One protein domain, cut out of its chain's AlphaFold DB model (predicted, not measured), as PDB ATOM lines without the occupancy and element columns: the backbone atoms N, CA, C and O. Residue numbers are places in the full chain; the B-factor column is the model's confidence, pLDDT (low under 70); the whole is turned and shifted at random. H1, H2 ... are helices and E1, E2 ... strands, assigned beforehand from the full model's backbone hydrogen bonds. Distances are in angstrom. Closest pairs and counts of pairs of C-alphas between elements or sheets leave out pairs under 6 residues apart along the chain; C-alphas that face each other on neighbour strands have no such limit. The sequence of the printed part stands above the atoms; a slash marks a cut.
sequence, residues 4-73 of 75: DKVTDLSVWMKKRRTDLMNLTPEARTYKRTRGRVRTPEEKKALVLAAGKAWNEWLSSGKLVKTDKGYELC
ATOM      1  N   ASP A   4     -77.439 -46.178  14.188       69.00
ATOM      2  CA  ASP A   4     -76.553 -46.415  15.337       69.00
ATOM      3  C   ASP A   4     -75.132 -46.843  14.932       69.00
ATOM      4  O   ASP A   4     -74.229 -46.872  15.759       69.00
ATOM      5  N   LYS A   5     -74.921 -47.188  13.654       70.06
ATOM      6  CA  LYS A   5     -73.616 -47.594  13.101       70.06
ATOM      7  C   LYS A   5     -72.971 -46.513  12.227       70.06
ATOM      8  O   LYS A   5     -72.016 -46.799  11.507       70.06
ATOM      9  N   VAL A   6     -73.516 -45.295  12.223       74.69
ATOM     10  CA  VAL A   6     -73.015 -44.186  11.404       74.69
ATOM     11  C   VAL A   6     -71.889 -43.469  12.147       74.69
ATOM     12  O   VAL A   6     -72.138 -42.721  13.084       74.69
ATOM     13  N   THR A   7     -70.648 -43.696  11.713       79.75
ATOM     14  CA  THR A   7     -69.445 -43.063  12.282       79.75
ATOM     15  C   THR A   7     -69.211 -41.642  11.762       79.75
ATOM     16  O   THR A   7     -68.690 -40.805  12.488       79.75
ATOM     17  N   ASP A   8     -69.637 -41.353  10.528       84.69
ATOM     18  CA  ASP A   8     -69.595 -40.020   9.921       84.69
ATOM     19  C   ASP A   8     -70.951 -39.691   9.286       84.69
ATOM     20  O   ASP A   8     -71.346 -40.227   8.242       84.69
ATOM     21  N   LEU A   9     -71.671 -38.783   9.943       81.25
ATOM     22  CA  LEU A   9     -73.007 -38.362   9.542       81.25
ATOM     23  C   LEU A   9     -73.011 -37.658   8.179       81.25
ATOM     24  O   LEU A   9     -73.952 -37.826   7.403       81.25
ATOM     25  N   SER A  10     -71.968 -36.888   7.867       84.00
ATOM     26  CA  SER A  10     -71.895 -36.079   6.650       84.00
ATOM     27  C   SER A  10     -71.732 -36.958   5.408       84.00
ATOM     28  O   SER A  10     -72.483 -36.825   4.434       84.00
ATOM     29  N   VAL A  11     -70.825 -37.934   5.485       86.12
ATOM     30  CA  VAL A  11     -70.579 -38.929   4.436       86.12
ATOM     31  C   VAL A  11     -71.810 -39.808   4.250       86.12
ATOM     32  O   VAL A  11     -72.243 -40.050   3.118       86.12
ATOM     33  N   TRP A  12     -72.435 -40.229   5.351       84.50
ATOM     34  CA  TRP A  12     -73.658 -41.020   5.308       84.50
ATOM     35  C   TRP A  12     -74.825 -40.270   4.658       84.50
ATOM     36  O   TRP A  12     -75.502 -40.828   3.791       84.50
ATOM     37  N   MET A  13     -75.043 -38.997   5.007       84.38
ATOM     38  CA  MET A  13     -76.088 -38.178   4.385       84.38
ATOM     39  C   MET A  13     -75.834 -37.965   2.893       84.38
ATOM     40  O   MET A  13     -76.777 -38.032   2.099       84.38
ATOM     41  N   LYS A  14     -74.575 -37.740   2.495       88.00
ATOM     42  CA  LYS A  14     -74.199 -37.565   1.089       88.00
ATOM     43  C   LYS A  14     -74.506 -38.827   0.282       88.00
ATOM     44  O   LYS A  14     -75.197 -38.733  -0.729       88.00
ATOM     45  N   LYS A  15     -74.099 -39.996   0.788       86.31
ATOM     46  CA  LYS A  15     -74.386 -41.303   0.179       86.31
ATOM     47  C   LYS A  15     -75.887 -41.585   0.098       86.31
ATOM     48  O   LYS A  15     -76.408 -41.962  -0.943       86.31
ATOM     49  N   ARG A  16     -76.627 -41.328   1.175       83.31
ATOM     50  CA  ARG A  16     -78.076 -41.554   1.187       83.31
ATOM     51  C   ARG A  16     -78.814 -40.644   0.207       83.31
ATOM     52  O   ARG A  16     -79.786 -41.069  -0.408       83.31
ATOM     53  N   ARG A  17     -78.355 -39.401   0.037       83.38
ATOM     54  CA  ARG A  17     -78.918 -38.468  -0.944       83.38
ATOM     55  C   ARG A  17     -78.649 -38.932  -2.377       83.38
ATOM     56  O   ARG A  17     -79.567 -38.848  -3.186       83.38
ATOM     57  N   THR A  18     -77.454 -39.441  -2.684       86.56
ATOM     58  CA  THR A  18     -77.156 -40.011  -4.009       86.56
ATOM     59  C   THR A  18     -77.972 -41.269  -4.282       86.56
ATOM     60  O   THR A  18     -78.571 -41.378  -5.347       86.56
ATOM     61  N   ASP A  19     -78.101 -42.161  -3.298       84.62
ATOM     62  CA  ASP A  19     -78.897 -43.386  -3.434       84.62
ATOM     63  C   ASP A  19     -80.369 -43.049  -3.733       84.62
ATOM     64  O   ASP A  19     -80.960 -43.600  -4.655       84.62
ATOM     65  N   LEU A  20     -80.943 -42.065  -3.030       77.56
ATOM     66  CA  LEU A  20     -82.301 -41.563  -3.281       77.56
ATOM     67  C   LEU A  20     -82.449 -40.795  -4.609       77.56
ATOM     68  O   LEU A  20     -83.571 -40.633  -5.099       77.56
ATOM     69  N   MET A  21     -81.355 -40.268  -5.169       80.25
ATOM     70  CA  MET A  21     -81.322 -39.625  -6.490       80.25
ATOM     71  C   MET A  21     -81.335 -40.625  -7.639       80.25
ATOM     72  O   MET A  21     -81.961 -40.343  -8.654       80.25
ATOM     73  N   ASN A  22     -80.743 -41.798  -7.430       84.12
ATOM     74  CA  ASN A  22     -80.656 -42.860  -8.431       84.12
ATOM     75  C   ASN A  22     -81.884 -43.788  -8.455       84.12
ATOM     76  O   ASN A  22     -81.983 -44.651  -9.323       84.12
ATOM     77  N   LEU A  23     -82.821 -43.634  -7.514       79.00
ATOM     78  CA  LEU A  23     -84.094 -44.355  -7.535       79.00
ATOM     79  C   LEU A  23     -85.014 -43.817  -8.636       79.00
ATOM     80  O   LEU A  23     -85.118 -42.605  -8.835       79.00
ATOM     81  N   THR A  24     -85.744 -44.718  -9.299       76.00
ATOM     82  CA  THR A  24     -86.806 -44.331 -10.235       76.00
ATOM     83  C   THR A  24     -87.858 -43.472  -9.516       76.00
ATOM     84  O   THR A  24     -88.075 -43.650  -8.312       76.00
ATOM     85  N   PRO A  25     -88.539 -42.534 -10.207       68.12
ATOM     86  CA  PRO A  25     -89.573 -41.696  -9.593       68.12
ATOM     87  C   PRO A  25     -90.638 -42.498  -8.826       68.12
ATOM     88  O   PRO A  25     -91.045 -42.094  -7.740       68.12
ATOM     89  N   GLU A  26     -90.999 -43.672  -9.344       69.00
ATOM     90  CA  GLU A  26     -91.938 -44.626  -8.740       69.00
ATOM     91  C   GLU A  26     -91.413 -45.221  -7.420       69.00
ATOM     92  O   GLU A  26     -92.145 -45.297  -6.431       69.00
ATOM     93  N   ALA A  27     -90.125 -45.576  -7.358       68.00
ATOM     94  CA  ALA A  27     -89.468 -46.051  -6.138       68.00
ATOM     95  C   ALA A  27     -89.191 -44.917  -5.131       68.00
ATOM     96  O   ALA A  27     -89.130 -45.150  -3.922       68.00
ATOM     97  N   ARG A  28     -89.050 -43.674  -5.610       65.19
ATOM     98  CA  ARG A  28     -88.925 -42.469  -4.775       65.19
ATOM     99  C   ARG A  28     -90.250 -42.082  -4.125       65.19
ATOM    100  O   ARG A  28     -90.241 -41.554  -3.010       65.19
ATOM    101  N   THR A  29     -91.382 -42.353  -4.772       61.72
ATOM    102  CA  THR A  29     -92.708 -42.270  -4.150       61.72
ATOM    103  C   THR A  29     -92.904 -43.408  -3.153       61.72
ATOM    104  O   THR A  29     -93.781 -44.254  -3.294       61.72
ATOM    105  N   TYR A  30     -92.111 -43.410  -2.079       62.56
ATOM    106  CA  TYR A  30     -92.498 -44.095  -0.856       62.56
ATOM    107  C   TYR A  30     -93.892 -43.576  -0.512       62.56
ATOM    108  O   TYR A  30     -94.058 -42.368  -0.304       62.56
ATOM    109  N   LYS A  31     -94.902 -44.459  -0.501       56.75
ATOM    110  CA  LYS A  31     -96.213 -44.136   0.058       56.75
ATOM    111  C   LYS A  31     -95.948 -43.700   1.491       56.75
ATOM    112  O   LYS A  31     -95.847 -44.531   2.387       56.75
ATOM    113  N   ARG A  32     -95.800 -42.389   1.718       56.00
ATOM    114  CA  ARG A  32     -95.924 -41.820   3.051       56.00
ATOM    115  C   ARG A  32     -97.307 -42.266   3.475       56.00
ATOM    116  O   ARG A  32     -98.298 -41.728   2.984       56.00
ATOM    117  N   THR A  33     -97.365 -43.257   4.350       58.56
ATOM    118  CA  THR A  33     -98.509 -43.497   5.210       58.56
ATOM    119  C   THR A  33     -98.652 -42.224   6.026       58.56
ATOM    120  O   THR A  33     -98.133 -42.084   7.128       58.56
ATOM    121  N   ARG A  34     -99.275 -41.206   5.417       58.50
ATOM    122  CA  ARG A  34     -99.803 -40.074   6.154       58.50
ATOM    123  C   ARG A  34    -100.727 -40.732   7.160       58.50
ATOM    124  O   ARG A  34    -101.642 -41.453   6.766       58.50
ATOM    125  N   GLY A  35    -100.403 -40.566   8.442       66.88
ATOM    126  CA  GLY A  35    -101.260 -41.048   9.512       66.88
ATOM    127  C   GLY A  35    -102.693 -40.582   9.268       66.88
ATOM    128  O   GLY A  35    -102.913 -39.598   8.550       66.88
ATOM    129  N   ARG A  36    -103.656 -41.308   9.841       79.75
ATOM    130  CA  ARG A  36    -105.084 -40.986   9.752       79.75
ATOM    131  C   ARG A  36    -105.297 -39.471   9.834       79.75
ATOM    132  O   ARG A  36    -104.745 -38.805  10.713       79.75
ATOM    133  N   VAL A  37    -106.078 -38.932   8.897       80.06
ATOM    134  CA  VAL A  37    -106.426 -37.509   8.909       80.06
ATOM    135  C   VAL A  37    -107.135 -37.213  10.225       80.06
ATOM    136  O   VAL A  37    -108.151 -37.836  10.531       80.06
ATOM    137  N   ARG A  38    -106.578 -36.274  10.999       83.69
ATOM    138  CA  ARG A  38    -107.152 -35.880  12.287       83.69
ATOM    139  C   ARG A  38    -108.543 -35.285  12.104       83.69
ATOM    140  O   ARG A  38    -108.735 -34.459  11.201       83.69
ATOM    141  N   THR A  39    -109.472 -35.640  12.985       92.00
ATOM    142  CA  THR A  39    -110.786 -34.991  13.062       92.00
ATOM    143  C   THR A  39    -110.632 -33.516  13.472       92.00
ATOM    144  O   THR A  39    -109.584 -33.114  13.994       92.00
ATOM    145  N   PRO A  40    -111.643 -32.658  13.238       93.25
ATOM    146  CA  PRO A  40    -111.610 -31.273  13.710       93.25
ATOM    147  C   PRO A  40    -111.375 -31.150  15.224       93.25
ATOM    148  O   PRO A  40    -110.671 -30.246  15.666       93.25
ATOM    149  N   GLU A  41    -111.916 -32.078  16.011       93.00
ATOM    150  CA  GLU A  41    -111.754 -32.122  17.468       93.00
ATOM    151  C   GLU A  41    -110.333 -32.509  17.872       93.00
ATOM    152  O   GLU A  41    -109.718 -31.819  18.682       93.00
ATOM    153  N   GLU A  42    -109.755 -33.533  17.240       90.69
ATOM    154  CA  GLU A  42    -108.361 -33.932  17.468       90.69
ATOM    155  C   GLU A  42    -107.385 -32.805  17.107       90.69
ATOM    156  O   GLU A  42    -106.371 -32.608  17.777       90.69
ATOM    157  N   LYS A  43    -107.692 -32.025  16.061       91.31
ATOM    158  CA  LYS A  43    -106.916 -30.827  15.717       91.31
ATOM    159  C   LYS A  43    -107.014 -29.764  16.811       91.31
ATOM    160  O   LYS A  43    -105.982 -29.226  17.204       91.31
ATOM    161  N   LYS A  44    -108.218 -29.478  17.319       92.81
ATOM    162  CA  LYS A  44    -108.425 -28.519  18.419       92.81
ATOM    163  C   LYS A  44    -107.684 -28.953  19.685       92.81
ATOM    164  O   LYS A  44    -106.955 -28.152  20.262       92.81
ATOM    165  N   ALA A  45    -107.811 -30.222  20.069       94.19
ATOM    166  CA  ALA A  45    -107.124 -30.788  21.224       94.19
ATOM    167  C   ALA A  45    -105.598 -30.665  21.097       94.19
ATOM    168  O   ALA A  45    -104.932 -30.265  22.048       94.19
ATOM    169  N   LEU A  46    -105.047 -30.931  19.909       92.31
ATOM    170  CA  LEU A  46    -103.614 -30.792  19.649       92.31
ATOM    171  C   LEU A  46    -103.130 -29.342  19.784       92.31
ATOM    172  O   LEU A  46    -102.074 -29.108  20.366       92.31
ATOM    173  N   VAL A  47    -103.898 -28.370  19.282       93.19
ATOM    174  CA  VAL A  47    -103.563 -26.942  19.419       93.19
ATOM    175  C   VAL A  47    -103.575 -26.518  20.889       93.19
ATOM    176  O   VAL A  47    -102.642 -25.857  21.340       93.19
ATOM    177  N   LEU A  48    -104.583 -26.942  21.655       94.00
ATOM    178  CA  LEU A  48    -104.665 -26.652  23.089       94.00
ATOM    179  C   LEU A  48    -103.515 -27.292  23.871       94.00
ATOM    180  O   LEU A  48    -102.900 -26.632  24.706       94.00
ATOM    181  N   ALA A  49    -103.190 -28.551  23.574       93.38
ATOM    182  CA  ALA A  49    -102.077 -29.253  24.200       93.38
ATOM    183  C   ALA A  49    -100.737 -28.558  23.914       93.38
ATOM    184  O   ALA A  49     -99.939 -28.369  24.830       93.38
ATOM    185  N   ALA A  50    -100.513 -28.117  22.672       92.25
ATOM    186  CA  ALA A  50     -99.314 -27.371  22.301       92.25
ATOM    187  C   ALA A  50     -99.225 -26.024  23.037       92.25
ATOM    188  O   ALA A  50     -98.170 -25.690  23.571       92.25
ATOM    189  N   GLY A  51    -100.334 -25.280  23.122       92.19
ATOM    190  CA  GLY A  51    -100.388 -24.027  23.879       92.19
ATOM    191  C   GLY A  51    -100.106 -24.228  25.369       92.19
ATOM    192  O   GLY A  51     -99.348 -23.467  25.968       92.19
ATOM    193  N   LYS A  52    -100.654 -25.293  25.968       92.88
ATOM    194  CA  LYS A  52    -100.399 -25.633  27.372       92.88
ATOM    195  C   LYS A  52     -98.931 -25.992  27.613       92.88
ATOM    196  O   LYS A  52     -98.325 -25.430  28.517       92.88
ATOM    197  N   ALA A  53     -98.354 -26.854  26.777       90.25
ATOM    198  CA  ALA A  53     -96.947 -27.237  26.874       90.25
ATOM    199  C   ALA A  53     -96.009 -26.027  26.724       90.25
ATOM    200  O   ALA A  53     -95.030 -25.907  27.455       90.25
ATOM    201  N   TRP A  54     -96.335 -25.094  25.823       88.06
ATOM    202  CA  TRP A  54     -95.590 -23.845  25.662       88.06
ATOM    203  C   TRP A  54     -95.607 -22.995  26.938       88.06
ATOM    204  O   TRP A  54     -94.562 -22.542  27.403       88.06
ATOM    205  N   ASN A  55     -96.784 -22.824  27.541       89.56
ATOM    206  CA  ASN A  55     -96.929 -22.087  28.796       89.56
ATOM    207  C   ASN A  55     -96.200 -22.773  29.960       89.56
ATOM    208  O   ASN A  55     -95.588 -22.089  30.775       89.56
ATOM    209  N   GLU A  56     -96.217 -24.106  30.023       89.69
ATOM    210  CA  GLU A  56     -95.458 -24.884  31.012       89.69
ATOM    211  C   GLU A  56     -93.939 -24.726  30.835       89.69
ATOM    212  O   GLU A  56     -93.187 -24.675  31.809       89.69
ATOM    213  N   TRP A  57     -93.449 -24.622  29.601       86.38
ATOM    214  CA  TRP A  57     -92.029 -24.380  29.336       86.38
ATOM    215  C   TRP A  57     -91.589 -22.965  29.716       86.38
ATOM    216  O   TRP A  57     -90.494 -22.801  30.253       86.38
ATOM    217  N   LEU A  58     -92.451 -21.968  29.496       85.44
ATOM    218  CA  LEU A  58     -92.226 -20.603  29.972       85.44
ATOM    219  C   LEU A  58     -92.215 -20.542  31.506       85.44
ATOM    220  O   LEU A  58     -91.297 -19.974  32.089       85.44
ATOM    221  N   SER A  59     -93.203 -21.152  32.169       86.31
ATOM    222  CA  SER A  59     -93.317 -21.106  33.633       86.31
ATOM    223  C   SER A  59     -92.218 -21.891  34.348       86.31
ATOM    224  O   SER A  59     -91.795 -21.499  35.431       86.31
ATOM    225  N   SER A  60     -91.717 -22.968  33.740       84.88
ATOM    226  CA  SER A  60     -90.595 -23.748  34.278       84.88
ATOM    227  C   SER A  60     -89.219 -23.120  34.035       84.88
ATOM    228  O   SER A  60     -88.216 -23.706  34.437       84.88
ATOM    229  N   GLY A  61     -89.138 -21.970  33.354       81.75
ATOM    230  CA  GLY A  61     -87.870 -21.311  33.020       81.75
ATOM    231  C   GLY A  61     -87.020 -22.068  31.994       81.75
ATOM    232  O   GLY A  61     -85.914 -21.644  31.674       81.75
ATOM    233  N   LYS A  62     -87.533 -23.175  31.438       82.38
ATOM    234  CA  LYS A  62     -86.869 -23.937  30.369       82.38
ATOM    235  C   LYS A  62     -86.849 -23.177  29.052       82.38
ATOM    236  O   LYS A  62     -86.021 -23.477  28.197       82.38
ATOM    237  N   LEU A  63     -87.763 -22.229  28.874       80.88
ATOM    238  CA  LEU A  63     -87.878 -21.410  27.679       80.88
ATOM    239  C   LEU A  63     -87.856 -19.940  28.103       80.88
ATOM    240  O   LEU A  63     -88.761 -19.466  28.786       80.88
ATOM    241  N   VAL A  64     -86.790 -19.236  27.732       79.19
ATOM    242  CA  VAL A  64     -86.531 -17.850  28.137       79.19
ATOM    243  C   VAL A  64     -86.788 -16.937  26.950       79.19
ATOM    244  O   VAL A  64     -86.354 -17.215  25.831       79.19
ATOM    245  N   LYS A  65     -87.513 -15.842  27.184       80.50
ATOM    246  CA  LYS A  65     -87.741 -14.817  26.165       80.50
ATOM    247  C   LYS A  65     -86.470 -13.982  26.001       80.50
ATOM    248  O   LYS A  65     -85.993 -13.405  26.973       80.50
ATOM    249  N   THR A  66     -85.948 -13.913  24.784       82.69
ATOM    250  CA  THR A  66     -84.790 -13.094  24.408       82.69
ATOM    251  C   THR A  66     -85.205 -12.038  23.386       82.69
ATOM    252  O   THR A  66     -86.288 -12.109  22.801       82.69
ATOM    253  N   ASP A  67     -84.331 -11.071  23.107       81.44
ATOM    254  CA  ASP A  67     -84.594 -10.025  22.103       81.44
ATOM    255  C   ASP A  67     -84.779 -10.594  20.684       81.44
ATOM    256  O   ASP A  67     -85.363  -9.953  19.812       81.44
ATOM    257  N   LYS A  68     -84.314 -11.830  20.453       84.69
ATOM    258  CA  LYS A  68     -84.455 -12.569  19.190       84.69
ATOM    259  C   LYS A  68     -85.629 -13.557  19.186       84.69
ATOM    260  O   LYS A  68     -85.815 -14.258  18.192       84.69
ATOM    261  N   GLY A  69     -86.422 -13.627  20.259       85.31
ATOM    262  CA  GLY A  69     -87.570 -14.528  20.373       85.31
ATOM    263  C   GLY A  69     -87.542 -15.353  21.654       85.31
ATOM    264  O   GLY A  69     -87.697 -14.813  22.745       85.31
ATOM    265  N   TYR A  70     -87.408 -16.671  21.523       81.62
ATOM    266  CA  TYR A  70     -87.351 -17.580  22.664       81.62
ATOM    267  C   TYR A  70     -86.211 -18.575  22.500       81.62
ATOM    268  O   TYR A  70     -86.061 -19.182  21.439       81.62
ATOM    269  N   GLU A  71     -85.444 -18.770  23.564       83.25
ATOM    270  CA  GLU A  71     -84.350 -19.730  23.611       83.25
ATOM    271  C   GLU A  71     -84.648 -20.807  24.652       83.25
ATOM    272  O   GLU A  71     -85.156 -20.530  25.740       83.25
ATOM    273  N   LEU A  72     -84.344 -22.059  24.304       78.75
ATOM    274  CA  LEU A  72     -84.345 -23.144  25.276       78.75
ATOM    275  C   LEU A  72     -83.132 -22.957  26.185       78.75
ATOM    276  O   LEU A  72     -81.994 -22.962  25.710       78.75
ATOM    277  N   CYS A  73     -83.380 -22.800  27.480       68.44
ATOM    278  CA  CYS A  73     -82.332 -22.722  28.482       68.44
ATOM    279  C   CYS A  73     -81.544 -24.039  28.445       68.44
ATOM    280  O   CYS A  73     -82.104 -25.112  28.692       68.44
TER     281      CYS A  73
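Overview. This is residues 4 to 73 of the 75 residues of an uncharacterized protein of Phascolarctobacterium succinatutens (UniProt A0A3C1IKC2). The model is an open arch with an empty middle: H1 and short H2 make one leg, H3 with the small hairpin E1 E2 at its end makes the other, and residues 29 to 39 span between them. The 70 printed residues, mostly helix by class, hold three named helices, then two antiparallel strands. The whole is extended, with a radius of gyration of the C-alphas of 20.1 A and spans of 48 by 36 by 25 A.

Arrangement. H1, residues 9 to 21, and H2, residues 25 to 28, are close but not clearly touching; their closest C-alphas, Leu 20 and Arg 28, are 6.9 A apart. H3, residues 40 to 59, is apart from both. The closest C-alphas of H3 and E1, residues 63 to 66, are Trp 57 and Leu 63, 5.4 A. E1 and E2, residues 69 to 72, form a hairpin; N 64 and O 71 are within hydrogen-bond range at 2.9 A. Every O i to N i+4 pair is within range in H1 and H3; H2 is too short for one.

Along the chain. H1 starts at C-alpha 9 (-73.007, -38.362, 9.542) and measures 18.1 A, H3 28.9 A; E2 ends at C-alpha 72 (-84.345, -23.144, 25.276).

Size, cuts and confidence. The printed part has no cut. The link H2 to H3 is long. pLDDT is under 70 at residues 4, 25 to 35 and 73.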